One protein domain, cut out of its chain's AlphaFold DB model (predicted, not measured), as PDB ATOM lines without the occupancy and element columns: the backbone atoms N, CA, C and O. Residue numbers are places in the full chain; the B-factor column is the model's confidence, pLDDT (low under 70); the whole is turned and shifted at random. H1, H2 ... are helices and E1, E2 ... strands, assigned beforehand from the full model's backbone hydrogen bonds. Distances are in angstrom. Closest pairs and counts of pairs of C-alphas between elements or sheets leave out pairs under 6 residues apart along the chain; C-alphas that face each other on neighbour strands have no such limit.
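This is residues 11 to 80 of the 84 residues of an uncharacterized protein of Rhizobium leguminosarum (UniProt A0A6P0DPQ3). A small sheet of three parallel strands, in the order E2, E1, E3, has helix H1 over one face and helix H2 over the other, making three layers, with helices on both faces of a sheet. H3 packs on H2 near the edge strand E3. The printed part has 70 residues with three named helices and three named strands, in the order E1, H1, E2, H2, E3, H3 along the chain, and its class is mixed, helices and strands. It is compact, with a radius of gyration of the C-alphas of 11.1 A, and flat in outline, spanning 28 by 27 by 14 A.

In the sheet, E1 is residues 11 to 15, 13.4 A long, and begins at C-alpha 11 at (-21.351, -25.695, 13.918). E2 is residues 34 to 39, 15.5 A, and E3 is residues 56 to 59, 9.7 A. H1, the longest helix, is residues 19 to 31, 18.0 A, and begins at C-alpha 19 at (-31.689, -26.708, 30.441). H2 is residues 42 to 52, 15.5 A. H3 is residues 70 to 78, 12.1 A, and ends at C-alpha 78 at (-5.742, -31.707, 20.878).

E1 is the inner strand. It is parallel to E2 at 29 degrees, with N 12 and O 35 within hydrogen-bond range at 2.8 A. It is parallel to E3 at 9 degrees, with N 15 and O 58 at 2.8 A. H1 is on the sheet at a height of 8.9 A, over E2 and E1, and runs along the strands; its closest C-alphas to E2 are those of Glu 26 and Val 36, 5.8 A apart. H2 is on the opposite face at a height of 8.5 A, over E2 and E1, also along the strands; its closest C-alphas to E2 are those of Thr 45 and Ala 39, 5.2 A apart. E1, H1, E2 form a strand-helix-strand unit, two parallel neighbour strands with a helix between, and its crossover is right-handed. E2, H2, E3 form a split unit, with E1 between its strands in the sheet, and its crossover is right-handed too. H3 touches H2 at a shallow tilt of 27 degrees, the same way; the closest C-alphas are those of Ala 42 and Val 72, 5.7 A apart. H1 is apart from H2 and H3. In H1, H2 and H3 every O i to N i+4 pair is within hydrogen-bond range.

The two C-alphas farthest apart, those of Asp 20 and Gly 80, are 31.3 A apart. The printed part has no cut. The link from E3 to H3, 10 residues, is short but not tight; the other links are tight. The mean pLDDT of the printed part is 87.6, and residues 78 to 80 are under 70.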
ATOM      1  N   PHE A  11     -20.891 -24.781  12.867       88.88
ATOM      2  CA  PHE A  11     -21.351 -25.695  13.918       88.88
ATOM      3  C   PHE A  11     -20.793 -25.298  15.284       88.88
ATOM      4  O   PHE A  11     -19.581 -25.182  15.454       88.88
ATOM      5  N   PHE A  12     -21.674 -25.110  16.259       92.69
ATOM      6  CA  PHE A  12     -21.346 -24.682  17.615       92.69
ATOM      7  C   PHE A  12     -21.839 -25.732  18.605       92.69
ATOM      8  O   PHE A  12     -22.931 -26.279  18.447       92.69
ATOM      9  N   VAL A  13     -21.058 -25.994  19.650       91.12
ATOM     10  CA  VAL A  13     -21.459 -26.906  20.728       91.12
ATOM     11  C   VAL A  13     -21.512 -26.151  22.047       91.12
ATOM     12  O   VAL A  13     -20.592 -25.412  22.387       91.12
ATOM     13  N   VAL A  14     -22.592 -26.328  22.802       93.69
ATOM     14  CA  VAL A  14     -22.799 -25.731  24.122       93.69
ATOM     15  C   VAL A  14     -22.843 -26.846  25.163       93.69
ATOM     16  O   VAL A  14     -23.837 -27.562  25.272       93.69
ATOM     17  N   ALA A  15     -21.779 -26.974  25.954       91.50
ATOM     18  CA  ALA A  15     -21.715 -27.885  27.094       91.50
ATOM     19  C   ALA A  15     -22.347 -27.215  28.319       91.50
ATOM     20  O   ALA A  15     -21.706 -26.434  29.029       91.50
ATOM     21  N   GLN A  16     -23.632 -27.470  28.548       93.81
ATOM     22  CA  GLN A  16     -24.405 -26.850  29.614       93.81
ATOM     23  C   GLN A  16     -25.475 -27.813  30.135       93.81
ATOM     24  O   GLN A  16     -26.466 -28.085  29.466       93.81
ATOM     25  N   HIS A  17     -25.308 -28.266  31.377       90.19
ATOM     26  CA  HIS A  17     -26.240 -29.183  32.033       90.19
ATOM     27  C   HIS A  17     -27.555 -28.520  32.470       90.19
ATOM     28  O   HIS A  17     -28.553 -29.202  32.692       90.19
ATOM     29  N   ARG A  18     -27.578 -27.188  32.620       93.06
ATOM     30  CA  ARG A  18     -28.789 -26.447  32.983       93.06
ATOM     31  C   ARG A  18     -29.667 -26.185  31.754       93.06
ATOM     32  O   ARG A  18     -29.272 -25.375  30.909       93.06
ATOM     33  N   PRO A  19     -30.875 -26.773  31.658       92.25
ATOM     34  CA  PRO A  19     -31.689 -26.708  30.441       92.25
ATOM     35  C   PRO A  19     -32.161 -25.285  30.107       92.25
ATOM     36  O   PRO A  19     -32.299 -24.922  28.942       92.25
ATOM     37  N   ASP A  20     -32.375 -24.444  31.121       95.50
ATOM     38  CA  ASP A  20     -32.751 -23.042  30.948       95.50
ATOM     39  C   ASP A  20     -31.619 -22.208  30.335       95.50
ATOM     40  O   ASP A  20     -31.873 -21.366  29.472       95.50
ATOM     41  N   VAL A  21     -30.378 -22.456  30.756       94.50
ATOM     42  CA  VAL A  21     -29.193 -21.762  30.240       94.50
ATOM     43  C   VAL A  21     -28.837 -22.277  28.847       94.50
ATOM     44  O   VAL A  21     -28.604 -21.466  27.954       94.50
ATOM     45  N   ALA A  22     -28.866 -23.598  28.643       94.69
ATOM     46  CA  ALA A  22     -28.605 -24.229  27.350       94.69
ATOM     47  C   ALA A  22     -29.543 -23.675  26.269       94.69
ATOM     48  O   ALA A  22     -29.076 -23.159  25.257       94.69
ATOM     49  N   ARG A  23     -30.854 -23.639  26.547       95.94
ATOM     50  CA  ARG A  23     -31.857 -23.114  25.610       95.94
ATOM     51  C   ARG A  23     -31.675 -21.628  25.296       95.94
ATOM     52  O   ARG A  23     -31.921 -21.191  24.177       95.94
ATOM     53  N   ARG A  24     -31.265 -20.817  26.277       96.50
ATOM     54  CA  ARG A  24     -30.989 -19.386  26.045       96.50
ATOM     55  C   ARG A  24     -29.784 -19.188  25.129       96.50
ATOM     56  O   ARG A  24     -29.843 -18.331  24.252       96.50
ATOM     57  N   LEU A  25     -28.722 -19.968  25.330       95.19
ATOM     58  CA  LEU A  25     -27.521 -19.924  24.493       95.19
ATOM     59  C   LEU A  25     -27.807 -20.429  23.079       95.19
ATOM     60  O   LEU A  25     -27.432 -19.762  22.121       95.19
ATOM     61  N   GLU A  26     -28.528 -21.543  22.956       95.31
ATOM     62  CA  GLU A  26     -28.988 -22.080  21.675       95.31
ATOM     63  C   GLU A  26     -29.776 -21.032  20.890       95.31
ATOM     64  O   GLU A  26     -29.411 -20.709  19.766       95.31
ATOM     65  N   ASN A  27     -30.791 -20.416  21.501       95.38
ATOM     66  CA  ASN A  27     -31.590 -19.391  20.833       95.38
ATOM     67  C   ASN A  27     -30.750 -18.189  20.380       95.38
ATOM     68  O   ASN A  27     -30.938 -17.699  19.269       95.38
ATOM     69  N   ALA A  28     -29.840 -17.699  21.227       93.69
ATOM     70  CA  ALA A  28     -29.023 -16.528  20.912       93.69
ATOM     71  C   ALA A  28     -28.035 -16.802  19.766       93.69
ATOM     72  O   ALA A  28     -27.909 -15.991  18.850       93.69
ATOM     73  N   LEU A  29     -27.358 -17.951  19.805       92.75
ATOM     74  CA  LEU A  29     -26.378 -18.350  18.797       92.75
ATOM     75  C   LEU A  29     -27.059 -18.726  17.474       92.75
ATOM     76  O   LEU A  29     -26.617 -18.277  16.418       92.75
ATOM     77  N   SER A  30     -28.181 -19.446  17.523       92.75
ATOM     78  CA  SER A  30     -28.982 -19.761  16.335       92.75
ATOM     79  C   SER A  30     -29.558 -18.505  15.681       92.75
ATOM     80  O   SER A  30     -29.556 -18.387  14.459       92.75
ATOM     81  N   HIS A  31     -29.984 -17.511  16.469       92.25
ATOM     82  CA  HIS A  31     -30.416 -16.217  15.929       92.25
ATOM     83  C   HIS A  31     -29.277 -15.462  15.223       92.25
ATOM     84  O   HIS A  31     -29.518 -14.732  14.262       92.25
ATOM     85  N   ALA A  32     -28.034 -15.665  15.667       89.81
ATOM     86  CA  ALA A  32     -26.829 -15.134  15.035       89.81
ATOM     87  C   ALA A  32     -26.310 -15.987  13.857       89.81
ATOM     88  O   ALA A  32     -25.302 -15.620  13.252       89.81
ATOM     89  N   GLY A  33     -27.002 -17.081  13.518       90.38
ATOM     90  CA  GLY A  33     -26.734 -17.932  12.357       90.38
ATOM     91  C   GLY A  33     -25.940 -19.207  12.608       90.38
ATOM     92  O   GLY A  33     -25.622 -19.917  11.655       90.38
ATOM     93  N   ALA A  34     -25.641 -19.527  13.866       92.75
ATOM     94  CA  ALA A  34     -24.967 -20.771  14.202       92.75
ATOM     95  C   ALA A  34     -25.924 -21.965  14.120       92.75
ATOM     96  O   ALA A  34     -27.090 -21.882  14.500       92.75
ATOM     97  N   THR A  35     -25.410 -23.120  13.708       93.69
ATOM     98  CA  THR A  35     -26.069 -24.401  13.986       93.69
ATOM     99  C   THR A  35     -25.574 -24.895  15.337       93.69
ATOM    100  O   THR A  35     -24.396 -25.224  15.478       93.69
ATOM    101  N   VAL A  36     -26.450 -24.912  16.338       94.81
ATOM    102  CA  VAL A  36     -26.069 -25.169  17.732       94.81
ATOM    103  C   VAL A  36     -26.497 -26.563  18.170       94.81
ATOM    104  O   VAL A  36     -27.641 -26.959  17.971       94.81
ATOM    105  N   PHE A  37     -25.595 -27.275  18.840       94.56
ATOM    106  CA  PHE A  37     -25.895 -28.499  19.575       94.56
ATOM    107  C   PHE A  37     -25.647 -28.283  21.065       94.56
ATOM    108  O   PHE A  37     -24.624 -27.719  21.456       94.56
ATOM    109  N   THR A  38     -26.558 -28.748  21.912       93.94
ATOM    110  CA  THR A  38     -26.395 -28.698  23.370       93.94
ATOM    111  C   THR A  38     -26.036 -30.075  23.907       93.94
ATOM    112  O   THR A  38     -26.628 -31.061  23.477       93.94
ATOM    113  N   ALA A  39     -25.129 -30.132  24.877       92.00
ATOM    114  CA  ALA A  39     -24.741 -31.353  25.575       92.00
ATOM    115  C   ALA A  39     -24.691 -31.111  27.091       92.00
ATOM    116  O   ALA A  39     -24.309 -30.031  27.548       92.00
ATOM    117  N   GLY A  40     -25.085 -32.108  27.882       87.50
ATOM    118  CA  GLY A  40     -25.149 -32.031  29.345       87.50
ATOM    119  C   GLY A  40     -23.914 -32.577  30.065       87.50
ATOM    120  O   GLY A  40     -23.722 -32.297  31.249       87.50
ATOM    121  N   THR A  41     -23.076 -33.345  29.364       86.75
ATOM    122  CA  THR A  41     -21.881 -34.001  29.924       86.75
ATOM    123  C   THR A  41     -20.643 -33.760  29.064       86.75
ATOM    124  O   THR A  41     -20.749 -33.476  27.867       86.75
ATOM    125  N   ALA A  42     -19.453 -33.922  29.652       87.88
ATOM    126  CA  ALA A  42     -18.191 -33.833  28.918       87.88
ATOM    127  C   ALA A  42     -18.110 -34.848  27.764       87.88
ATOM    128  O   ALA A  42     -17.737 -34.487  26.652       87.88
ATOM    129  N   ALA A  43     -18.495 -36.104  28.015       87.88
ATOM    130  CA  ALA A  43     -18.422 -37.180  27.027       87.88
ATOM    131  C   ALA A  43     -19.319 -36.909  25.811       87.88
ATOM    132  O   ALA A  43     -18.865 -37.000  24.674       87.88
ATOM    133  N   GLU A  44     -20.569 -36.507  26.055       90.06
ATOM    134  CA  GLU A  44     -21.503 -36.110  24.997       90.06
ATOM    135  C   GLU A  44     -20.979 -34.901  24.214       90.06
ATOM    136  O   GLU A  44     -21.018 -34.885  22.987       90.06
ATOM    137  N   THR A  45     -20.420 -33.911  24.916       91.00
ATOM    138  CA  THR A  45     -19.843 -32.721  24.279       91.00
ATOM    139  C   THR A  45     -18.717 -33.095  23.315       91.00
ATOM    140  O   THR A  45     -18.675 -32.582  22.198       91.00
ATOM    141  N   ILE A  46     -17.812 -33.989  23.728       90.19
ATOM    142  CA  ILE A  46     -16.674 -34.439  22.914       90.19
ATOM    143  C   ILE A  46     -17.157 -35.196  21.667       90.19
ATOM    144  O   ILE A  46     -16.647 -34.942  20.574       90.19
ATOM    145  N   ASP A  47     -18.155 -36.074  21.811       90.88
ATOM    146  CA  ASP A  47     -18.734 -36.827  20.691       90.88
ATOM    147  C   ASP A  47     -19.354 -35.891  19.643       90.88
ATOM    148  O   ASP A  47     -18.996 -35.931  18.463       90.88
ATOM    149  N   VAL A  48     -20.212 -34.965  20.082       90.00
ATOM    150  CA  VAL A  48     -20.870 -33.985  19.206       90.00
ATOM    151  C   VAL A  48     -19.842 -33.067  18.541       90.00
ATOM    152  O   VAL A  48     -19.897 -32.846  17.330       90.00
ATOM    153  N   MET A  49     -18.868 -32.565  19.304       90.31
ATOM    154  CA  MET A  49     -17.797 -31.710  18.786       90.31
ATOM    155  C   MET A  49     -17.028 -32.392  17.649       90.31
ATOM    156  O   MET A  49     -16.824 -31.778  16.599       90.31
ATOM    157  N   SER A  50     -16.633 -33.653  17.839       87.44
ATOM    158  CA  SER A  50     -15.902 -34.421  16.829       87.44
ATOM    159  C   SER A  50     -16.775 -34.750  15.618       87.44
ATOM    160  O   SER A  50     -16.320 -34.642  14.481       87.44
ATOM    161  N   ARG A  51     -18.026 -35.157  15.847       89.06
ATOM    162  CA  ARG A  51     -18.945 -35.599  14.793       89.06
ATOM    163  C   ARG A  51     -19.333 -34.479  13.835       89.06
ATOM    164  O   ARG A  51     -19.467 -34.727  12.639       89.06
ATOM    165  N   TYR A  52     -19.524 -33.270  14.356       86.44
ATOM    166  CA  TYR A  52     -19.987 -32.121  13.577       86.44
ATOM    167  C   TYR A  52     -18.882 -31.110  13.264       86.44
ATOM    168  O   TYR A  52     -19.180 -30.060  12.706       86.44
ATOM    169  N   GLN A  53     -17.623 -31.418  13.604       85.50
ATOM    170  CA  GLN A  53     -16.474 -30.522  13.416       85.50
ATOM    171  C   GLN A  53     -16.775 -29.113  13.945       85.50
ATOM    172  O   GLN A  53     -16.800 -28.125  13.205       85.50
ATOM    173  N   ALA A  54     -17.086 -29.037  15.240       86.81
ATOM    174  CA  ALA A  54     -17.492 -27.783  15.856       86.81
ATOM    175  C   ALA A  54     -16.409 -26.705  15.697       86.81
ATOM    176  O   ALA A  54     -15.235 -26.929  15.984       86.81
ATOM    177  N   HIS A  55     -16.830 -25.519  15.266       88.06
ATOM    178  CA  HIS A  55     -15.975 -24.349  15.077       88.06
ATOM    179  C   HIS A  55     -15.713 -23.636  16.404       88.06
ATOM    180  O   HIS A  55     -14.677 -22.999  16.588       88.06
ATOM    181  N   LEU A  56     -16.668 -23.735  17.331       87.25
ATOM    182  CA  LEU A  56     -16.577 -23.163  18.662       87.25
ATOM    183  C   LEU A  56     -17.328 -24.041  19.661       87.25
ATOM    184  O   LEU A  56     -18.424 -24.537  19.385       87.25
ATOM    185  N   VAL A  57     -16.742 -24.186  20.847       89.88
ATOM    186  CA  VAL A  57     -17.358 -24.878  21.979       89.88
ATOM    187  C   VAL A  57     -17.503 -23.898  23.140       89.88
ATOM    188  O   VAL A  57     -16.519 -23.341  23.622       89.88
ATOM    189  N   VAL A  58     -18.736 -23.678  23.596       90.50
ATOM    190  CA  VAL A  58     -19.041 -22.923  24.817       90.50
ATOM    191  C   VAL A  58     -19.151 -23.917  25.960       90.50
ATOM    192  O   VAL A  58     -20.006 -24.799  25.928       90.50
ATOM    193  N   VAL A  59     -18.311 -23.772  26.981       89.69
ATOM    194  CA  VAL A  59     -18.211 -24.758  28.063       89.69
ATOM    195  C   VAL A  59     -18.630 -24.144  29.390       89.69
ATOM    196  O   VAL A  59     -18.031 -23.172  29.851       89.69
ATOM    197  N   ASN A  60     -19.641 -24.726  30.037       89.12
ATOM    198  CA  ASN A  60     -19.835 -24.519  31.465       89.12
ATOM    199  C   ASN A  60     -18.680 -25.196  32.209       89.12
ATOM    200  O   ASN A  60     -18.398 -26.364  31.962       89.12
ATOM    201  N   THR A  61     -18.030 -24.482  33.126       86.12
ATOM    202  CA  THR A  61     -16.885 -25.011  33.890       86.12
ATOM    203  C   THR A  61     -17.162 -26.366  34.534       86.12
ATOM    204  O   THR A  61     -16.270 -27.205  34.535       86.12
ATOM    205  N   HIS A  62     -18.386 -26.599  35.017       86.31
ATOM    206  CA  HIS A  62     -18.775 -27.856  35.645       86.31
ATOM    207  C   HIS A  62     -19.977 -28.508  34.949       86.31
ATOM    208  O   HIS A  62     -20.900 -27.824  34.486       86.31
ATOM    209  N   ASP A  63     -19.969 -29.835  34.876       80.94
ATOM    210  CA  ASP A  63     -21.069 -30.632  34.335       80.94
ATOM    211  C   ASP A  63     -22.200 -30.864  35.356       80.94
ATOM    212  O   ASP A  63     -22.215 -30.285  36.445       80.94
ATOM    213  N   ALA A  64     -23.175 -31.699  34.981       77.62
ATOM    214  CA  ALA A  64     -24.326 -32.045  35.816       77.62
ATOM    215  C   ALA A  64     -23.952 -32.688  37.166       77.62
ATOM    216  O   ALA A  64     -24.755 -32.664  38.097       77.62
ATOM    217  N   TYR A  65     -22.751 -33.260  37.270       82.31
ATOM    218  CA  TYR A  65     -22.241 -33.946  38.453       82.31
ATOM    219  C   TYR A  65     -21.287 -33.067  39.272       82.31
ATOM    220  O   TYR A  65     -20.750 -33.518  40.282       82.31
ATOM    221  N   GLY A  66     -21.077 -31.812  38.859       79.88
ATOM    222  CA  GLY A  66     -20.117 -30.915  39.495       79.88
ATOM    223  C   GLY A  66     -18.665 -31.261  39.167       79.88
ATOM    224  O   GLY A  66     -17.773 -30.812  39.883       79.88
ATOM    225  N   LEU A  67     -18.410 -32.045  38.115       81.81
ATOM    226  CA  LEU A  67     -17.060 -32.342  37.644       81.81
ATOM    227  C   LEU A  67     -16.580 -31.244  36.703       81.81
ATOM    228  O   LEU A  67     -17.350 -30.720  35.896       81.81
ATOM    229  N   PHE A  68     -15.299 -30.895  36.807       81.31
ATOM    230  CA  PHE A  68     -14.696 -29.887  35.946       81.31
ATOM    231  C   PHE A  68     -14.587 -30.404  34.503       81.31
ATOM    232  O   PHE A  68     -14.057 -31.484  34.253       81.31
ATOM    233  N   ASN A  69     -15.053 -29.618  33.532       83.12
ATOM    234  CA  ASN A  69     -15.065 -29.978  32.109       83.12
ATOM    235  C   ASN A  69     -13.688 -29.823  31.423       83.12
ATOM    236  O   ASN A  69     -13.613 -29.454  30.249       83.12
ATOM    237  N   GLU A  70     -12.580 -30.122  32.113       84.38
ATOM    238  CA  GLU A  70     -11.229 -30.034  31.532       84.38
ATOM    239  C   GLU A  70     -11.078 -30.892  30.278       84.38
ATOM    240  O   GLU A  70     -10.474 -30.462  29.300       84.38
ATOM    241  N   HIS A  71     -11.678 -32.082  30.270       83.31
ATOM    242  CA  HIS A  71     -11.574 -33.015  29.153       83.31
ATOM    243  C   HIS A  71     -12.148 -32.447  27.854       83.31
ATOM    244  O   HIS A  71     -11.612 -32.726  26.784       83.31
ATOM    245  N   VAL A  72     -13.189 -31.610  27.937       83.69
ATOM    246  CA  VAL A  72     -13.749 -30.916  26.770       83.69
ATOM    247  C   VAL A  72     -12.733 -29.922  26.212       83.69
ATOM    248  O   VAL A  72     -12.502 -29.883  25.006       83.69
ATOM    249  N   VAL A  73     -12.090 -29.153  27.093       82.12
ATOM    250  CA  VAL A  73     -11.061 -28.176  26.718       82.12
ATOM    251  C   VAL A  73      -9.865 -28.891  26.088       82.12
ATOM    252  O   VAL A  73      -9.458 -28.550  24.980       82.12
ATOM    253  N   PHE A  74      -9.344 -29.936  26.735       83.56
ATOM    254  CA  PHE A  74      -8.246 -30.737  26.196       83.56
ATOM    255  C   PHE A  74      -8.581 -31.321  24.822       83.56
ATOM    256  O   PHE A  74      -7.775 -31.181  23.903       83.56
ATOM    257  N   ALA A  75      -9.762 -31.920  24.656       83.06
ATOM    258  CA  ALA A  75     -10.184 -32.496  23.383       83.06
ATOM    259  C   ALA A  75     -10.328 -31.435  22.278       83.06
ATOM    260  O   ALA A  75      -9.908 -31.684  21.149       83.06
ATOM    261  N   ALA A  76     -10.842 -30.242  22.599       80.69
ATOM    262  CA  ALA A  76     -10.949 -29.136  21.648       80.69
ATOM    263  C   ALA A  76      -9.574 -28.655  21.148       80.69
ATOM    264  O   ALA A  76      -9.420 -28.354  19.967       80.69
ATOM    265  N   PHE A  77      -8.557 -28.623  22.019       74.25
ATOM    266  CA  PHE A  77      -7.200 -28.203  21.642       74.25
ATOM    267  C   PHE A  77      -6.355 -29.316  20.997       74.25
ATOM    268  O   PHE A  77      -5.507 -29.020  20.157       74.25
ATOM    269  N   HIS A  78      -6.571 -30.587  21.354       68.62
ATOM    270  CA  HIS A  78      -5.742 -31.707  20.878       68.62
ATOM    271  C   HIS A  78      -6.351 -32.466  19.693       68.62
ATOM    272  O   HIS A  78      -5.616 -33.117  18.955       68.62
ATOM    273  N   GLY A  79      -7.660 -32.346  19.442       56.75
ATOM    274  CA  GLY A  79      -8.331 -32.988  18.305       56.75
ATOM    275  C   GLY A  79      -7.862 -32.498  16.927       56.75
ATOM    276  O   GLY A  79      -8.071 -33.185  15.932       56.75
ATOM    277  N   GLY A  80      -7.188 -31.342  16.861       49.31
ATOM    278  CA  GLY A  80      -6.556 -30.823  15.642       49.31
ATOM    279  C   GLY A  80      -5.128 -31.328  15.390       49.31
ATOM    280  O   GLY A  80      -4.594 -31.118  14.302       49.31
TER     281      GLY A  80